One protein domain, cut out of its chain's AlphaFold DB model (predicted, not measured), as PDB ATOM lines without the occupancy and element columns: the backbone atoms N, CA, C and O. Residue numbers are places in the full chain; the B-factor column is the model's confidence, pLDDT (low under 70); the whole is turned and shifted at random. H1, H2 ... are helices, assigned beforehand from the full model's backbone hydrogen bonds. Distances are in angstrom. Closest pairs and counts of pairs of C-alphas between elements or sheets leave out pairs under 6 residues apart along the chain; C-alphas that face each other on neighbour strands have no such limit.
ATOM      1  N   GLU A 278      75.434  27.400   3.360       56.94
ATOM      2  CA  GLU A 278      74.453  26.312   3.431       56.94
ATOM      3  C   GLU A 278      73.916  25.918   2.043       56.94
ATOM      4  O   GLU A 278      73.835  24.725   1.743       56.94
ATOM      5  N   GLU A 279      73.656  26.870   1.145       57.84
ATOM      6  CA  GLU A 279      73.266  26.643  -0.255       57.84
ATOM      7  C   GLU A 279      74.359  25.924  -1.042       57.84
ATOM      8  O   GLU A 279      74.085  25.003  -1.819       57.84
ATOM      9  N   ILE A 280      75.623  26.282  -0.788       55.84
ATOM     10  CA  ILE A 280      76.784  25.577  -1.340       55.84
ATOM     11  C   ILE A 280      76.749  24.086  -0.965       55.84
ATOM     12  O   ILE A 280      77.181  23.236  -1.746       55.84
ATOM     13  N   ILE A 281      76.251  23.762   0.231       52.31
ATOM     14  CA  ILE A 281      76.156  22.392   0.738       52.31
ATOM     15  C   ILE A 281      74.903  21.694   0.182       52.31
ATOM     16  O   ILE A 281      74.952  20.495  -0.077       52.31
ATOM     17  N   GLN A 282      73.796  22.403  -0.051       51.34
ATOM     18  CA  GLN A 282      72.545  21.809  -0.546       51.34
ATOM     19  C   GLN A 282      72.561  21.471  -2.042       51.34
ATOM     20  O   GLN A 282      72.042  20.418  -2.404       51.34
ATOM     21  N   GLN A 283      73.236  22.249  -2.899       50.84
ATOM     22  CA  GLN A 283      73.343  21.963  -4.349       50.84
ATOM     23  C   GLN A 283      74.030  20.623  -4.693       50.84
ATOM     24  O   GLN A 283      74.091  20.235  -5.857       50.84
ATOM     25  N   THR A 284      74.562  19.916  -3.693       46.12
ATOM     26  CA  THR A 284      75.243  18.624  -3.846       46.12
ATOM     27  C   THR A 284      74.476  17.444  -3.229       46.12
ATOM     28  O   THR A 284      74.953  16.317  -3.297       46.12
ATOM     29  N   ASN A 285      73.297  17.657  -2.632       46.62
ATOM     30  CA  ASN A 285      72.585  16.640  -1.849       46.62
ATOM     31  C   ASN A 285      71.214  16.266  -2.436       46.62
ATOM     32  O   ASN A 285      70.195  16.631  -1.863       46.62
ATOM     33  N   ASP A 286      71.197  15.473  -3.510       40.31
ATOM     34  CA  ASP A 286      69.967  14.849  -4.041       40.31
ATOM     35  C   ASP A 286      69.809  13.363  -3.662       40.31
ATOM     36  O   ASP A 286      68.944  12.692  -4.212       40.31
ATOM     37  N   ASP A 287      70.573  12.831  -2.695       39.22
ATOM     38  CA  ASP A 287      70.429  11.427  -2.279       39.22
ATOM     39  C   ASP A 287      70.123  11.245  -0.780       39.22
ATOM     40  O   ASP A 287      70.955  11.475   0.109       39.22
ATOM     41  N   ALA A 288      68.867  10.822  -0.611       40.56
ATOM     42  CA  ALA A 288      68.079  10.271   0.488       40.56
ATOM     43  C   ALA A 288      68.759   9.786   1.787       40.56
ATOM     44  O   ALA A 288      69.889   9.300   1.817       40.56
ATOM     45  N   ASP A 289      67.942   9.914   2.840       46.22
ATOM     46  CA  ASP A 289      67.922   9.253   4.148       46.22
ATOM     47  C   ASP A 289      69.036   8.253   4.475       46.22
ATOM     48  O   ASP A 289      69.164   7.187   3.877       46.22
ATOM     49  N   SER A 290      69.724   8.537   5.576       42.38
ATOM     50  CA  SER A 290      70.112   7.505   6.534       42.38
ATOM     51  C   SER A 290      70.294   8.173   7.887       42.38
ATOM     52  O   SER A 290      71.139   9.056   8.042       42.38
ATOM     53  N   GLU A 291      69.503   7.743   8.866       50.06
ATOM     54  CA  GLU A 291      69.851   7.881  10.276       50.06
ATOM     55  C   GLU A 291      71.258   7.304  10.473       50.06
ATOM     56  O   GLU A 291      71.522   6.183  10.029       50.06
ATOM     57  N   THR A 292      72.172   8.040  11.110       42.09
ATOM     58  CA  THR A 292      73.431   7.447  11.570       42.09
ATOM     59  C   THR A 292      73.706   7.797  13.021       42.09
ATOM     60  O   THR A 292      73.510   8.909  13.512       42.09
ATOM     61  N   SER A 293      74.115   6.741  13.700       47.44
ATOM     62  CA  SER A 293      74.433   6.601  15.103       47.44
ATOM     63  C   SER A 293      75.775   7.232  15.478       47.44
ATOM     64  O   SER A 293      76.718   7.258  14.695       47.44
ATOM     65  N   SER A 294      75.836   7.663  16.738       50.62
ATOM     66  CA  SER A 294      77.007   8.104  17.501       50.62
ATOM     67  C   SER A 294      78.261   7.241  17.279       50.62
ATOM     68  O   SER A 294      78.297   6.102  17.742       50.62
ATOM     69  N   LEU A 295      79.315   7.816  16.687       47.62
ATOM     70  CA  LEU A 295      80.674   7.257  16.667       47.62
ATOM     71  C   LEU A 295      81.675   8.325  17.135       47.62
ATOM     72  O   LEU A 295      82.151   9.141  16.353       47.62
ATOM     73  N   GLY A 296      81.969   8.331  18.436       55.16
ATOM     74  CA  GLY A 296      83.109   9.060  18.997       55.16
ATOM     75  C   GLY A 296      84.394   8.251  18.803       55.16
ATOM     76  O   GLY A 296      84.356   7.033  18.944       55.16
ATOM     77  N   ASP A 297      85.488   8.944  18.476       55.50
ATOM     78  CA  ASP A 297      86.864   8.492  18.167       55.50
ATOM     79  C   ASP A 297      87.172   8.163  16.683       55.50
ATOM     80  O   ASP A 297      88.204   8.601  16.164       55.50
ATOM     81  N   GLU A 298      86.291   7.489  15.935       55.53
ATOM     82  CA  GLU A 298      86.509   7.239  14.488       55.53
ATOM     83  C   GLU A 298      86.255   8.484  13.623       55.53
ATOM     84  O   GLU A 298      86.982   8.744  12.659       55.53
ATOM     85  N   GLU A 299      85.291   9.322  14.023       62.34
ATOM     86  CA  GLU A 299      85.010  10.593  13.349       62.34
ATOM     87  C   GLU A 299      86.227  11.537  13.379       62.34
ATOM     88  O   GLU A 299      86.470  12.288  12.427       62.34
ATOM     89  N   ASP A 300      87.049  11.452  14.430       74.69
ATOM     90  CA  ASP A 300      88.289  12.222  14.541       74.69
ATOM     91  C   ASP A 300      89.343  11.756  13.530       74.69
ATOM     92  O   ASP A 300      90.014  12.592  12.922       74.69
ATOM     93  N   SER A 301      89.436  10.453  13.251       85.19
ATOM     94  CA  SER A 301      90.359   9.918  12.239       85.19
ATOM     95  C   SER A 301      89.974  10.360  10.821       85.19
ATOM     96  O   SER A 301      90.840  10.787  10.050       85.19
ATOM     97  N   TYR A 302      88.675  10.363  10.492       89.38
ATOM     98  CA  TYR A 302      88.172  10.897   9.218       89.38
ATOM     99  C   TYR A 302      88.470  12.389   9.065       89.38
ATOM    100  O   TYR A 302      88.955  12.839   8.022       89.38
ATOM    101  N   ARG A 303      88.224  13.169  10.125       84.12
ATOM    102  CA  ARG A 303      88.486  14.612  10.145       84.12
ATOM    103  C   ARG A 303      89.970  14.924  10.008       84.12
ATOM    104  O   ARG A 303      90.309  15.876   9.305       84.12
ATOM    105  N   ILE A 304      90.847  14.150  10.647       86.75
ATOM    106  CA  ILE A 304      92.300  14.314  10.526       86.75
ATOM    107  C   ILE A 304      92.724  14.104   9.072       86.75
ATOM    108  O   ILE A 304      93.311  15.018   8.497       86.75
ATOM    109  N   LEU A 305      92.364  12.975   8.449       91.31
ATOM    110  CA  LEU A 305      92.750  12.686   7.062       91.31
ATOM    111  C   LEU A 305      92.213  13.742   6.083       91.31
ATOM    112  O   LEU A 305      92.970  14.291   5.278       91.31
ATOM    113  N   TYR A 306      90.928  14.083   6.198       91.06
ATOM    114  CA  TYR A 306      90.308  15.123   5.379       91.06
ATOM    115  C   TYR A 306      91.039  16.467   5.514       91.06
ATOM    116  O   TYR A 306      91.347  17.120   4.514       91.06
ATOM    117  N   ASN A 307      91.350  16.889   6.743       84.75
ATOM    118  CA  ASN A 307      92.036  18.155   6.994       84.75
ATOM    119  C   ASN A 307      93.500  18.131   6.544       84.75
ATOM    120  O   ASN A 307      93.998  19.164   6.098       84.75
ATOM    121  N   SER A 308      94.182  16.988   6.628       91.00
ATOM    122  CA  SER A 308      95.543  16.826   6.110       91.00
ATOM    123  C   SER A 308      95.599  17.078   4.607       91.00
ATOM    124  O   SER A 308      96.460  17.828   4.156       91.00
ATOM    125  N   ILE A 309      94.651  16.524   3.845       91.00
ATOM    126  CA  ILE A 309      94.555  16.748   2.396       91.00
ATOM    127  C   ILE A 309      94.105  18.180   2.101       91.00
ATOM    128  O   ILE A 309      94.732  18.877   1.308       91.00
ATOM    129  N   ARG A 310      93.064  18.666   2.791       87.00
ATOM    130  CA  ARG A 310      92.526  20.018   2.584       87.00
ATOM    131  C   ARG A 310      93.554  21.122   2.835       87.00
ATOM    132  O   ARG A 310      93.519  22.157   2.184       87.00
ATOM    133  N   ASN A 311      94.418  20.942   3.827       84.12
ATOM    134  CA  ASN A 311      95.390  21.961   4.216       84.12
ATOM    135  C   ASN A 311      96.771  21.726   3.587       84.12
ATOM    136  O   ASN A 311      97.699  22.482   3.887       84.12
ATOM    137  N   TYR A 312      96.923  20.701   2.741       87.62
ATOM    138  CA  TYR A 312      98.169  20.451   2.030       87.62
ATOM    139  C   TYR A 312      98.476  21.604   1.071       87.62
ATOM    140  O   TYR A 312      97.630  22.036   0.284       87.62
ATOM    141  N   LYS A 313      99.709  22.106   1.135       83.81
ATOM    142  CA  LYS A 313     100.198  23.185   0.277       83.81
ATOM    143  C   LYS A 313     101.521  22.796  -0.351       83.81
ATOM    144  O   LYS A 313     102.413  22.304   0.338       83.81
ATOM    145  N   LEU A 314     101.663  23.104  -1.634       84.00
ATOM    146  CA  LEU A 314     102.928  23.022  -2.347       84.00
ATOM    147  C   LEU A 314     103.473  24.445  -2.513       84.00
ATOM    148  O   LEU A 314     103.033  25.220  -3.362       84.00
ATOM    149  N   GLY A 315     104.384  24.834  -1.618       85.69
ATOM    150  CA  GLY A 315     104.808  26.230  -1.489       85.69
ATOM    151  C   GLY A 315     103.660  27.124  -1.003       85.69
ATOM    152  O   GLY A 315     103.101  26.893   0.067       85.69
ATOM    153  N   ALA A 316     103.315  28.155  -1.778       77.69
ATOM    154  CA  ALA A 316     102.202  29.060  -1.468       77.69
ATOM    155  C   ALA A 316     100.842  28.577  -2.011       77.69
ATOM    156  O   ALA A 316      99.810  29.129  -1.630       77.69
ATOM    157  N   GLN A 317     100.831  27.565  -2.886       75.25
ATOM    158  CA  GLN A 317      99.632  27.111  -3.583       75.25
ATOM    159  C   GLN A 317      98.911  26.008  -2.800       75.25
ATOM    160  O   GLN A 317      99.526  25.030  -2.369       75.25
ATOM    161  N   SER A 318      97.597  26.166  -2.636       82.25
ATOM    162  CA  SER A 318      96.689  25.109  -2.182       82.25
ATOM    163  C   SER A 318      96.306  24.257  -3.389       82.25
ATOM    164  O   SER A 318      95.751  24.777  -4.355       82.25
ATOM    165  N   LEU A 319      96.647  22.966  -3.372       84.69
ATOM    166  CA  LEU A 319      96.355  22.074  -4.505       84.69
ATOM    167  C   LEU A 319      94.915  21.563  -4.494       84.69
ATOM    168  O   LEU A 319      94.416  21.108  -5.515       84.69
ATOM    169  N   ILE A 320      94.244  21.632  -3.344       87.00
ATOM    170  CA  ILE A 320      92.909  21.060  -3.193       87.00
ATOM    171  C   ILE A 320      91.805  21.951  -3.775       87.00
ATOM    172  O   ILE A 320      90.682  21.486  -3.950       87.00
ATOM    173  N   ASP A 321      92.102  23.222  -4.062       81.50
ATOM    174  CA  ASP A 321      91.096  24.228  -4.420       81.50
ATOM    175  C   ASP A 321      90.214  23.806  -5.619       81.50
ATOM    176  O   ASP A 321      88.990  23.884  -5.479       81.50
ATOM    177  N   PRO A 322      90.753  23.245  -6.728       84.88
ATOM    178  CA  PRO A 322      89.938  22.768  -7.854       84.88
ATOM    179  C   PRO A 322      89.017  21.584  -7.518       84.88
ATOM    180  O   PRO A 322      88.039  21.338  -8.218       84.88
ATOM    181  N   PHE A 323      89.307  20.848  -6.442       89.81
ATOM    182  CA  PHE A 323      88.577  19.647  -6.021       89.81
ATOM    183  C   PHE A 323      87.509  19.945  -4.961       89.81
ATOM    184  O   PHE A 323      86.832  19.040  -4.466       89.81
ATOM    185  N   MET A 324      87.347  21.212  -4.570       85.12
ATOM    186  CA  MET A 324      86.420  21.594  -3.507       85.12
ATOM    187  C   MET A 324      84.953  21.395  -3.895       85.12
ATOM    188  O   MET A 324      84.133  21.051  -3.034       85.12
ATOM    189  N   LYS A 325      84.614  21.582  -5.173       82.75
ATOM    190  CA  LYS A 325      83.244  21.516  -5.694       82.75
ATOM    191  C   LYS A 325      83.206  20.835  -7.054       82.75
ATOM    192  O   LYS A 325      84.181  20.859  -7.794       82.75
ATOM    193  N   LEU A 326      82.052  20.258  -7.372       85.19
ATOM    194  CA  LEU A 326      81.803  19.704  -8.695       85.19
ATOM    195  C   LEU A 326      81.618  20.817  -9.738       85.19
ATOM    196  O   LEU A 326      81.089  21.881  -9.398       85.19
ATOM    197  N   PRO A 327      81.971  20.563 -11.012       83.31
ATOM    198  CA  PRO A 327      81.639  21.461 -12.112       83.31
ATOM    199  C   PRO A 327      80.134  21.742 -12.171       83.31
ATOM    200  O   PRO A 327      79.314  20.850 -11.953       83.31
ATOM    201  N   ASN A 328      79.732  22.972 -12.489       77.69
ATOM    202  CA  ASN A 328      78.311  23.309 -12.576       77.69
ATOM    203  C   ASN A 328      77.620  22.517 -13.706       77.69
ATOM    204  O   ASN A 328      77.954  22.672 -14.881       77.69
ATOM    205  N   LYS A 329      76.607  21.713 -13.356       77.56
ATOM    206  CA  LYS A 329      75.894  20.807 -14.275       77.56
ATOM    207  C   LYS A 329      75.223  21.500 -15.462       77.56
ATOM    208  O   LYS A 329      75.091  20.884 -16.515       77.56
ATOM    209  N   ARG A 330      74.831  22.772 -15.330       72.81
ATOM    210  CA  ARG A 330      74.249  23.550 -16.439       72.81
ATOM    211  C   ARG A 330      75.268  23.811 -17.550       72.81
ATOM    212  O   ARG A 330      74.888  23.846 -18.716       72.81
ATOM    213  N   PHE A 331      76.533  24.013 -17.192       71.56
ATOM    214  CA  PHE A 331      77.575  24.480 -18.115       71.56
ATOM    215  C   PHE A 331      78.605  23.407 -18.472       71.56
ATOM    216  O   PHE A 331      79.291  23.534 -19.480       71.56
ATOM    217  N   HIS A 332      78.671  22.343 -17.676       80.44
ATOM    218  CA  HIS A 332      79.573  21.211 -17.857       80.44
ATOM    219  C   HIS A 332      78.783  19.905 -17.971       80.44
ATOM    220  O   HIS A 332      79.009  18.971 -17.209       80.44
ATOM    221  N   HIS A 333      77.786  19.843 -18.858       83.56
ATOM    222  CA  HIS A 333      77.005  18.612 -19.047       83.56
ATOM    223  C   HIS A 333      77.895  17.439 -19.495       83.56
ATOM    224  O   HIS A 333      77.702  16.316 -19.038       83.56
ATOM    225  N   ASP A 334      78.914  17.733 -20.301       85.12
ATOM    226  CA  ASP A 334      79.954  16.821 -20.774       85.12
ATOM    227  C   ASP A 334      80.705  16.143 -19.623       85.12
ATOM    228  O   ASP A 334      80.907  14.931 -19.647       85.12
ATOM    229  N   TYR A 335      81.019  16.887 -18.558       90.38
ATOM    230  CA  TYR A 335      81.591  16.305 -17.343       90.38
ATOM    231  C   TYR A 335      80.703  15.199 -16.760       90.38
ATOM    232  O   TYR A 335      81.197  14.125 -16.435       90.38
ATOM    233  N   TYR A 336      79.390  15.419 -16.666       90.38
ATOM    234  CA  TYR A 336      78.452  14.433 -16.109       90.38
ATOM    235  C   TYR A 336      78.095  13.309 -17.096       90.38
ATOM    236  O   TYR A 336      77.586  12.261 -16.691       90.38
ATOM    237  N   GLU A 337      78.353  13.499 -18.391       89.50
ATOM    238  CA  GLU A 337      78.270  12.437 -19.392       89.50
ATOM    239  C   GLU A 337      79.464  11.480 -19.282       89.50
ATOM    240  O   GLU A 337      79.272  10.261 -19.359       89.50
ATOM    241  N   GLU A 338      80.673  11.997 -19.057       91.94
ATOM    242  CA  GLU A 338      81.899  11.200 -18.938       91.94
ATOM    243  C   GLU A 338      82.085  10.600 -17.536       91.94
ATOM    244  O   GLU A 338      82.369   9.405 -17.396       91.94
ATOM    245  N   ILE A 339      81.882  11.404 -16.491       94.44
ATOM    246  CA  ILE A 339      82.111  11.026 -15.096       94.44
ATOM    247  C   ILE A 339      80.832  10.463 -14.481       94.44
ATOM    248  O   ILE A 339      79.878  11.175 -14.172       94.44
ATOM    249  N   LYS A 340      80.825   9.143 -14.268       92.12
ATOM    250  CA  LYS A 340      79.647   8.404 -13.780       92.12
ATOM    251  C   LYS A 340      79.405   8.529 -12.282       92.12
ATOM    252  O   LYS A 340      78.265   8.400 -11.848       92.12
ATOM    253  N   ARG A 341      80.459   8.764 -11.498       90.19
ATOM    254  CA  ARG A 341      80.380   8.956 -10.043       90.19
ATOM    255  C   ARG A 341      81.076  10.259  -9.638       90.19
ATOM    256  O   ARG A 341      82.184  10.197  -9.108       90.19
ATOM    257  N   PRO A 342      80.471  11.430  -9.913       92.56
ATOM    258  CA  PRO A 342      81.026  12.715  -9.505       92.56
ATOM    259  C   PRO A 342      81.197  12.791  -7.988       92.56
ATOM    260  O   PRO A 342      80.260  12.514  -7.242       92.56
ATOM    261  N   ILE A 343      82.375  13.203  -7.531       92.88
ATOM    262  CA  ILE A 343      82.639  13.470  -6.117       92.88
ATOM    263  C   ILE A 343      83.616  14.642  -5.966       92.88
ATOM    264  O   ILE A 343      84.439  14.887  -6.845       92.88
ATOM    265  N   ALA A 344      83.489  15.387  -4.869       92.50
ATOM    266  CA  ALA A 344      84.320  16.541  -4.525       92.50
ATOM    267  C   ALA A 344      84.549  16.595  -3.006       92.50
ATOM    268  O   ALA A 344      83.799  15.987  -2.239       92.50
ATOM    269  N   MET A 345      85.516  17.389  -2.538       90.00
ATOM    270  CA  MET A 345      85.820  17.506  -1.102       90.00
ATOM    271  C   MET A 345      84.619  17.966  -0.269       90.00
ATOM    272  O   MET A 345      84.461  17.540   0.872       90.00
ATOM    273  N   SER A 346      83.748  18.818  -0.813       85.75
ATOM    274  CA  SER A 346      82.517  19.237  -0.121       85.75
ATOM    275  C   SER A 346      81.553  18.071   0.144       85.75
ATOM    276  O   SER A 346      81.012  17.980   1.249       85.75
ATOM    277  N   LEU A 347      81.407  17.148  -0.814       86.88
ATOM    278  CA  LEU A 347      80.624  15.916  -0.670       86.88
ATOM    279  C   LEU A 347      81.251  14.970   0.352       86.88
ATOM    280  O   LEU A 347      80.568  14.532   1.275       86.88
ATOM    281  N   ILE A 348      82.564  14.747   0.258       90.88
ATOM    282  CA  ILE A 348      83.315  13.908   1.202       90.88
ATOM    283  C   ILE A 348      83.173  14.447   2.631       90.88
ATOM    284  O   ILE A 348      82.846  13.710   3.558       90.88
ATOM    285  N   LYS A 349      83.317  15.766   2.827       87.12
ATOM    286  CA  LYS A 349      83.098  16.414   4.131       87.12
ATOM    287  C   LYS A 349      81.694  16.153   4.671       87.12
ATOM    288  O   LYS A 349      81.518  15.986   5.877       87.12
ATOM    289  N   ASN A 350      80.690  16.166   3.799       82.00
ATOM    290  CA  ASN A 350      79.314  15.898   4.186       82.00
ATOM    291  C   ASN A 350      79.091  14.420   4.525       82.00
ATOM    292  O   ASN A 350      78.407  14.126   5.499       82.00
ATOM    293  N   HIS A 351      79.702  13.501   3.778       89.38
ATOM    294  CA  HIS A 351      79.683  12.071   4.079       89.38
ATOM    295  C   HIS A 351      80.286  11.785   5.461       89.38
ATOM    296  O   HIS A 351      79.672  11.053   6.230       89.38
ATOM    297  N   ILE A 352      81.391  12.450   5.828       84.88
ATOM    298  CA  ILE A 352      81.955  12.381   7.191       84.88
ATOM    299  C   ILE A 352      80.931  12.871   8.224       84.88
ATOM    300  O   ILE A 352      80.626  12.157   9.172       84.88
ATOM    301  N   LYS A 353      80.364  14.072   8.031       83.31
ATOM    302  CA  LYS A 353      79.390  14.664   8.971       83.31
ATOM    303  C   LYS A 353      78.133  13.815   9.161       83.31
ATOM    304  O   LYS A 353      77.555  13.821  10.240       83.31
ATOM    305  N   LYS A 354      77.682  13.155   8.095       82.56
ATOM    306  CA  LYS A 354      76.503  12.286   8.084       82.56
ATOM    307  C   LYS A 354      76.844  10.836   8.434       82.56
ATOM    308  O   LYS A 354      75.995   9.990   8.214       82.56
ATOM    309  N   GLY A 355      78.069  10.530   8.875       85.88
ATOM    310  CA  GLY A 355      78.482   9.168   9.226       85.88
ATOM    311  C   GLY A 355      78.289   8.141   8.104       85.88
ATOM    312  O   GLY A 355      77.961   6.996   8.389       85.88
ATOM    313  N   LYS A 356      78.447   8.542   6.832       87.44
ATOM    314  CA  LYS A 356      78.261   7.655   5.667       87.44
ATOM    315  C   LYS A 356      79.425   6.680   5.437       87.44
ATOM    316  O   LYS A 356      79.291   5.793   4.601       87.44
ATOM    317  N   TYR A 357      80.547   6.856   6.133       90.06
ATOM    318  CA  TYR A 357      81.721   5.988   6.029       90.06
ATOM    319  C   TYR A 357      81.731   4.957   7.151       90.06
ATOM    320  O   TYR A 357      81.520   5.311   8.313       90.06
ATOM    321  N   THR A 358      81.970   3.695   6.794       89.38
ATOM    322  CA  THR A 358      82.053   2.585   7.750       89.38
ATOM    323  C   THR A 358      83.470   2.389   8.268       89.38
ATOM    324  O   THR A 358      83.643   2.016   9.425       89.38
ATOM    325  N   ASP A 359      84.473   2.690   7.443       90.12
ATOM    326  CA  ASP A 359      85.878   2.689   7.828       90.12
ATOM    327  C   ASP A 359      86.696   3.761   7.076       90.12
ATOM    328  O   ASP A 359      86.196   4.528   6.247       90.12
ATOM    329  N   LEU A 360      87.995   3.847   7.391       90.75
ATOM    330  CA  LEU A 360      88.909   4.793   6.742       90.75
ATOM    331  C   LEU A 360      89.167   4.445   5.268       90.75
ATOM    332  O   LEU A 360      89.529   5.330   4.492       90.75
ATOM    333  N   GLY A 361      88.998   3.178   4.889       94.25
ATOM    334  CA  GLY A 361      89.100   2.706   3.513       94.25
ATOM    335  C   GLY A 361      88.047   3.357   2.625       94.25
ATOM    336  O   GLY A 361      88.416   3.900   1.586       94.25
ATOM    337  N   ASP A 362      86.793   3.428   3.080       94.88
ATOM    338  CA  ASP A 362      85.710   4.082   2.334       94.88
ATOM    339  C   ASP A 362      86.030   5.558   2.026       94.88
ATOM    340  O   ASP A 362      85.862   6.029   0.899       94.88
ATOM    341  N   LEU A 363      86.549   6.294   3.019       94.81
ATOM    342  CA  LEU A 363      86.976   7.687   2.842       94.81
ATOM    343  C   LEU A 363      88.142   7.795   1.848       94.81
ATOM    344  O   LEU A 363      88.165   8.689   1.001       94.81
ATOM    345  N   VAL A 364      89.129   6.903   1.957       96.00
ATOM    346  CA  VAL A 364      90.281   6.866   1.048       96.00
ATOM    347  C   VAL A 364      89.843   6.562  -0.383       96.00
ATOM    348  O   VAL A 364      90.389   7.150  -1.314       96.00
ATOM    349  N   ASP A 365      88.870   5.680  -0.573       96.69
ATOM    350  CA  ASP A 365      88.372   5.314  -1.894       96.69
ATOM    351  C   ASP A 365      87.582   6.455  -2.544       96.69
ATOM    352  O   ASP A 365      87.782   6.726  -3.727       96.69
ATOM    353  N   ASP A 366      86.787   7.205  -1.779       97.31
ATOM    354  CA  ASP A 366      86.130   8.426  -2.263       97.31
ATOM    355  C   ASP A 366      87.144   9.537  -2.609       97.31
ATOM    356  O   ASP A 366      87.000  10.227  -3.624       97.31
ATOM    357  N   LEU A 367      88.205   9.694  -1.810       96.12
ATOM    358  CA  LEU A 367      89.301  10.627  -2.104       96.12
ATOM    359  C   LEU A 367      90.064  10.231  -3.374       96.12
ATOM    360  O   LEU A 367      90.367  11.094  -4.193       96.12
ATOM    361  N   LYS A 368      90.359   8.940  -3.565       96.69
ATOM    362  CA  LYS A 368      90.976   8.439  -4.803       96.69
ATOM    363  C   LYS A 368      90.061   8.660  -5.996       96.69
ATOM    364  O   LYS A 368      90.507   9.233  -6.977       96.69
ATOM    365  N   LEU A 369      88.782   8.304  -5.875       97.12
ATOM    366  CA  LEU A 369      87.789   8.505  -6.927       97.12
ATOM    367  C   LEU A 369      87.714   9.974  -7.358       97.12
ATOM    368  O   LEU A 369      87.595  10.263  -8.544       97.12
ATOM    369  N   MET A 370      87.811  10.909  -6.411       96.12
ATOM    370  CA  MET A 370      87.861  12.340  -6.707       96.12
ATOM    371  C   MET A 370      89.045  12.707  -7.614       96.12
ATOM    372  O   MET A 370      88.857  13.418  -8.603       96.12
ATOM    373  N   PHE A 371      90.247  12.218  -7.299       95.38
ATOM    374  CA  PHE A 371      91.443  12.458  -8.109       95.38
ATOM    375  C   PHE A 371      91.389  11.707  -9.446       95.38
ATOM    376  O   PHE A 371      91.667  12.301 -10.485       95.38
ATOM    377  N   ASP A 372      90.936  10.455  -9.447       95.62
ATOM    378  CA  ASP A 372      90.789   9.631 -10.649       95.62
ATOM    379  C   ASP A 372      89.796  10.260 -11.637       95.62
ATOM    380  O   ASP A 372      90.081  10.351 -12.830       95.62
ATOM    381  N   ASN A 373      88.662  10.780 -11.151       95.38
ATOM    382  CA  ASN A 373      87.696  11.512 -11.973       95.38
ATOM    383  C   ASN A 373      88.324  12.757 -12.613       95.38
ATOM    384  O   ASN A 373      88.067  13.062 -13.780       95.38
ATOM    385  N   ALA A 374      89.138  13.495 -11.855       91.44
ATOM    386  CA  ALA A 374      89.815  14.677 -12.364       91.44
ATOM    387  C   ALA A 374      90.871  14.315 -13.418       91.44
ATOM    388  O   ALA A 374      90.938  14.983 -14.448       91.44
ATOM    389  N   MET A 375      91.633  13.240 -13.210       92.25
ATOM    390  CA  MET A 375      92.588  12.726 -14.195       92.25
ATOM    391  C   MET A 375      91.898  12.175 -15.448       92.25
ATOM    392  O   MET A 375      92.419  12.314 -16.551       92.25
ATOM    393  N   GLN A 376      90.720  11.563 -15.300       91.81
ATOM    394  CA  GLN A 376      89.942  11.043 -16.421       91.81
ATOM    395  C   GLN A 376      89.410  12.175 -17.307       91.81
ATOM    396  O   GLN A 376      89.503  12.097 -18.534       91.81
ATOM    397  N   TYR A 377      88.840  13.212 -16.690       90.50
ATOM    398  CA  TYR A 377      88.192  14.301 -17.414       90.50
ATOM    399  C   TYR A 377      89.196  15.308 -17.992       90.50
ATOM    400  O   TYR A 377      89.106  15.692 -19.162       90.50
ATOM    401  N   ASN A 378      90.177  15.733 -17.191       87.31
ATOM    402  CA  ASN A 378      91.110  16.783 -17.593       87.31
ATOM    403  C   ASN A 378      92.241  16.237 -18.479       87.31
ATOM    404  O   ASN A 378      92.575  15.053 -18.478       87.31
TER     405      ASN A 378
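This is residues 278 to 378 of the 386 residues of the protein "Hypothetical protein" of Rotaria sordida (UniProt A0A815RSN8). A small group of three helices makes the core: H5, the longest, folds back on H4 as a helical hairpin, and H2 packs on H4, with the three lines nearly aligned. Two short helices lie away from this core, H3 near the last residue of H5 and H1 near H4; of the two long loops, residues 283 to 297 swing wide, their C-alphas 10 to 21 A from the mean of all C-alphas, while residues 311 to 332 range from 7 to 23 A from it. The printed part has 101 residues with five named helices, H1 to H5 in that order, and no named strand; the class is all helix, though under half of the residues, 50, are in named elements. The whole is compact, with a radius of gyration of the C-alphas of 14.3 A, and spans 40 by 39 by 25 A.

H5 holds residues 360 to 377 and is 26.0 A long, from C-alpha 360 at (88.909, 4.793, 6.742) to C-alpha 377 at (88.192, 14.301, -17.414). H4 holds residues 345 to 353 and is 12.3 A long. H2 holds residues 298 to 310 and is 18.5 A long. H3, residues 333 to 338, measures 8.9 A, and H1, residues 279 to 282, measures 4.9 A. H1 begins with C-alpha 279 at (73.266, 26.643, -0.255).

H5 touches H4 with residues 363 to 370 alone, at a shallow tilt of 17 degrees, opposite ways; the closest C-alphas, of Ile 348 and Asp 366, are 7.1 A apart. H2 touches H4 at a shallow tilt of 13 degrees, opposite ways, and the closest C-alphas are those of Tyr 302 and Ile 352, 6.7 A apart. H2 and H5 only just touch, with 3 pairs of C-alphas within 8 A, through residues 301 to 302 and 360 to 363 alone. Their closest C-alphas, of Tyr 302 and Leu 360, are 6.6 A apart, and they run the same way at a shallow tilt of 27 degrees. H3 is close to H5 but not clearly touching, with the C-alphas of Tyr 335 and Tyr 377 closest at 6.9 A; they run opposite ways at a steep tilt of 67 degrees, only just short of about perpendicular. H1 is close to H4 but not clearly touching, with the C-alphas of Ile 281 and Ser 346 closest at 7.2 A. H1 is apart from H2, H3 and H5. Every O i to N i+4 pair is within hydrogen-bond range in H2, H3, H4 and H5, while H1 is too short for such a pair.

The C-alphas of Glu 291 and Gly 315, the two farthest apart, are 41.2 A apart. The links H1 to H2 and H2 to H3 are long, with 15 and 22 residues; in the second, residues 313 to 314 pair with residues 317 to 318, antiparallel. The printed part has no cut. The mean pLDDT of the printed part is 79.6, and residues 278 to 299 are under 70.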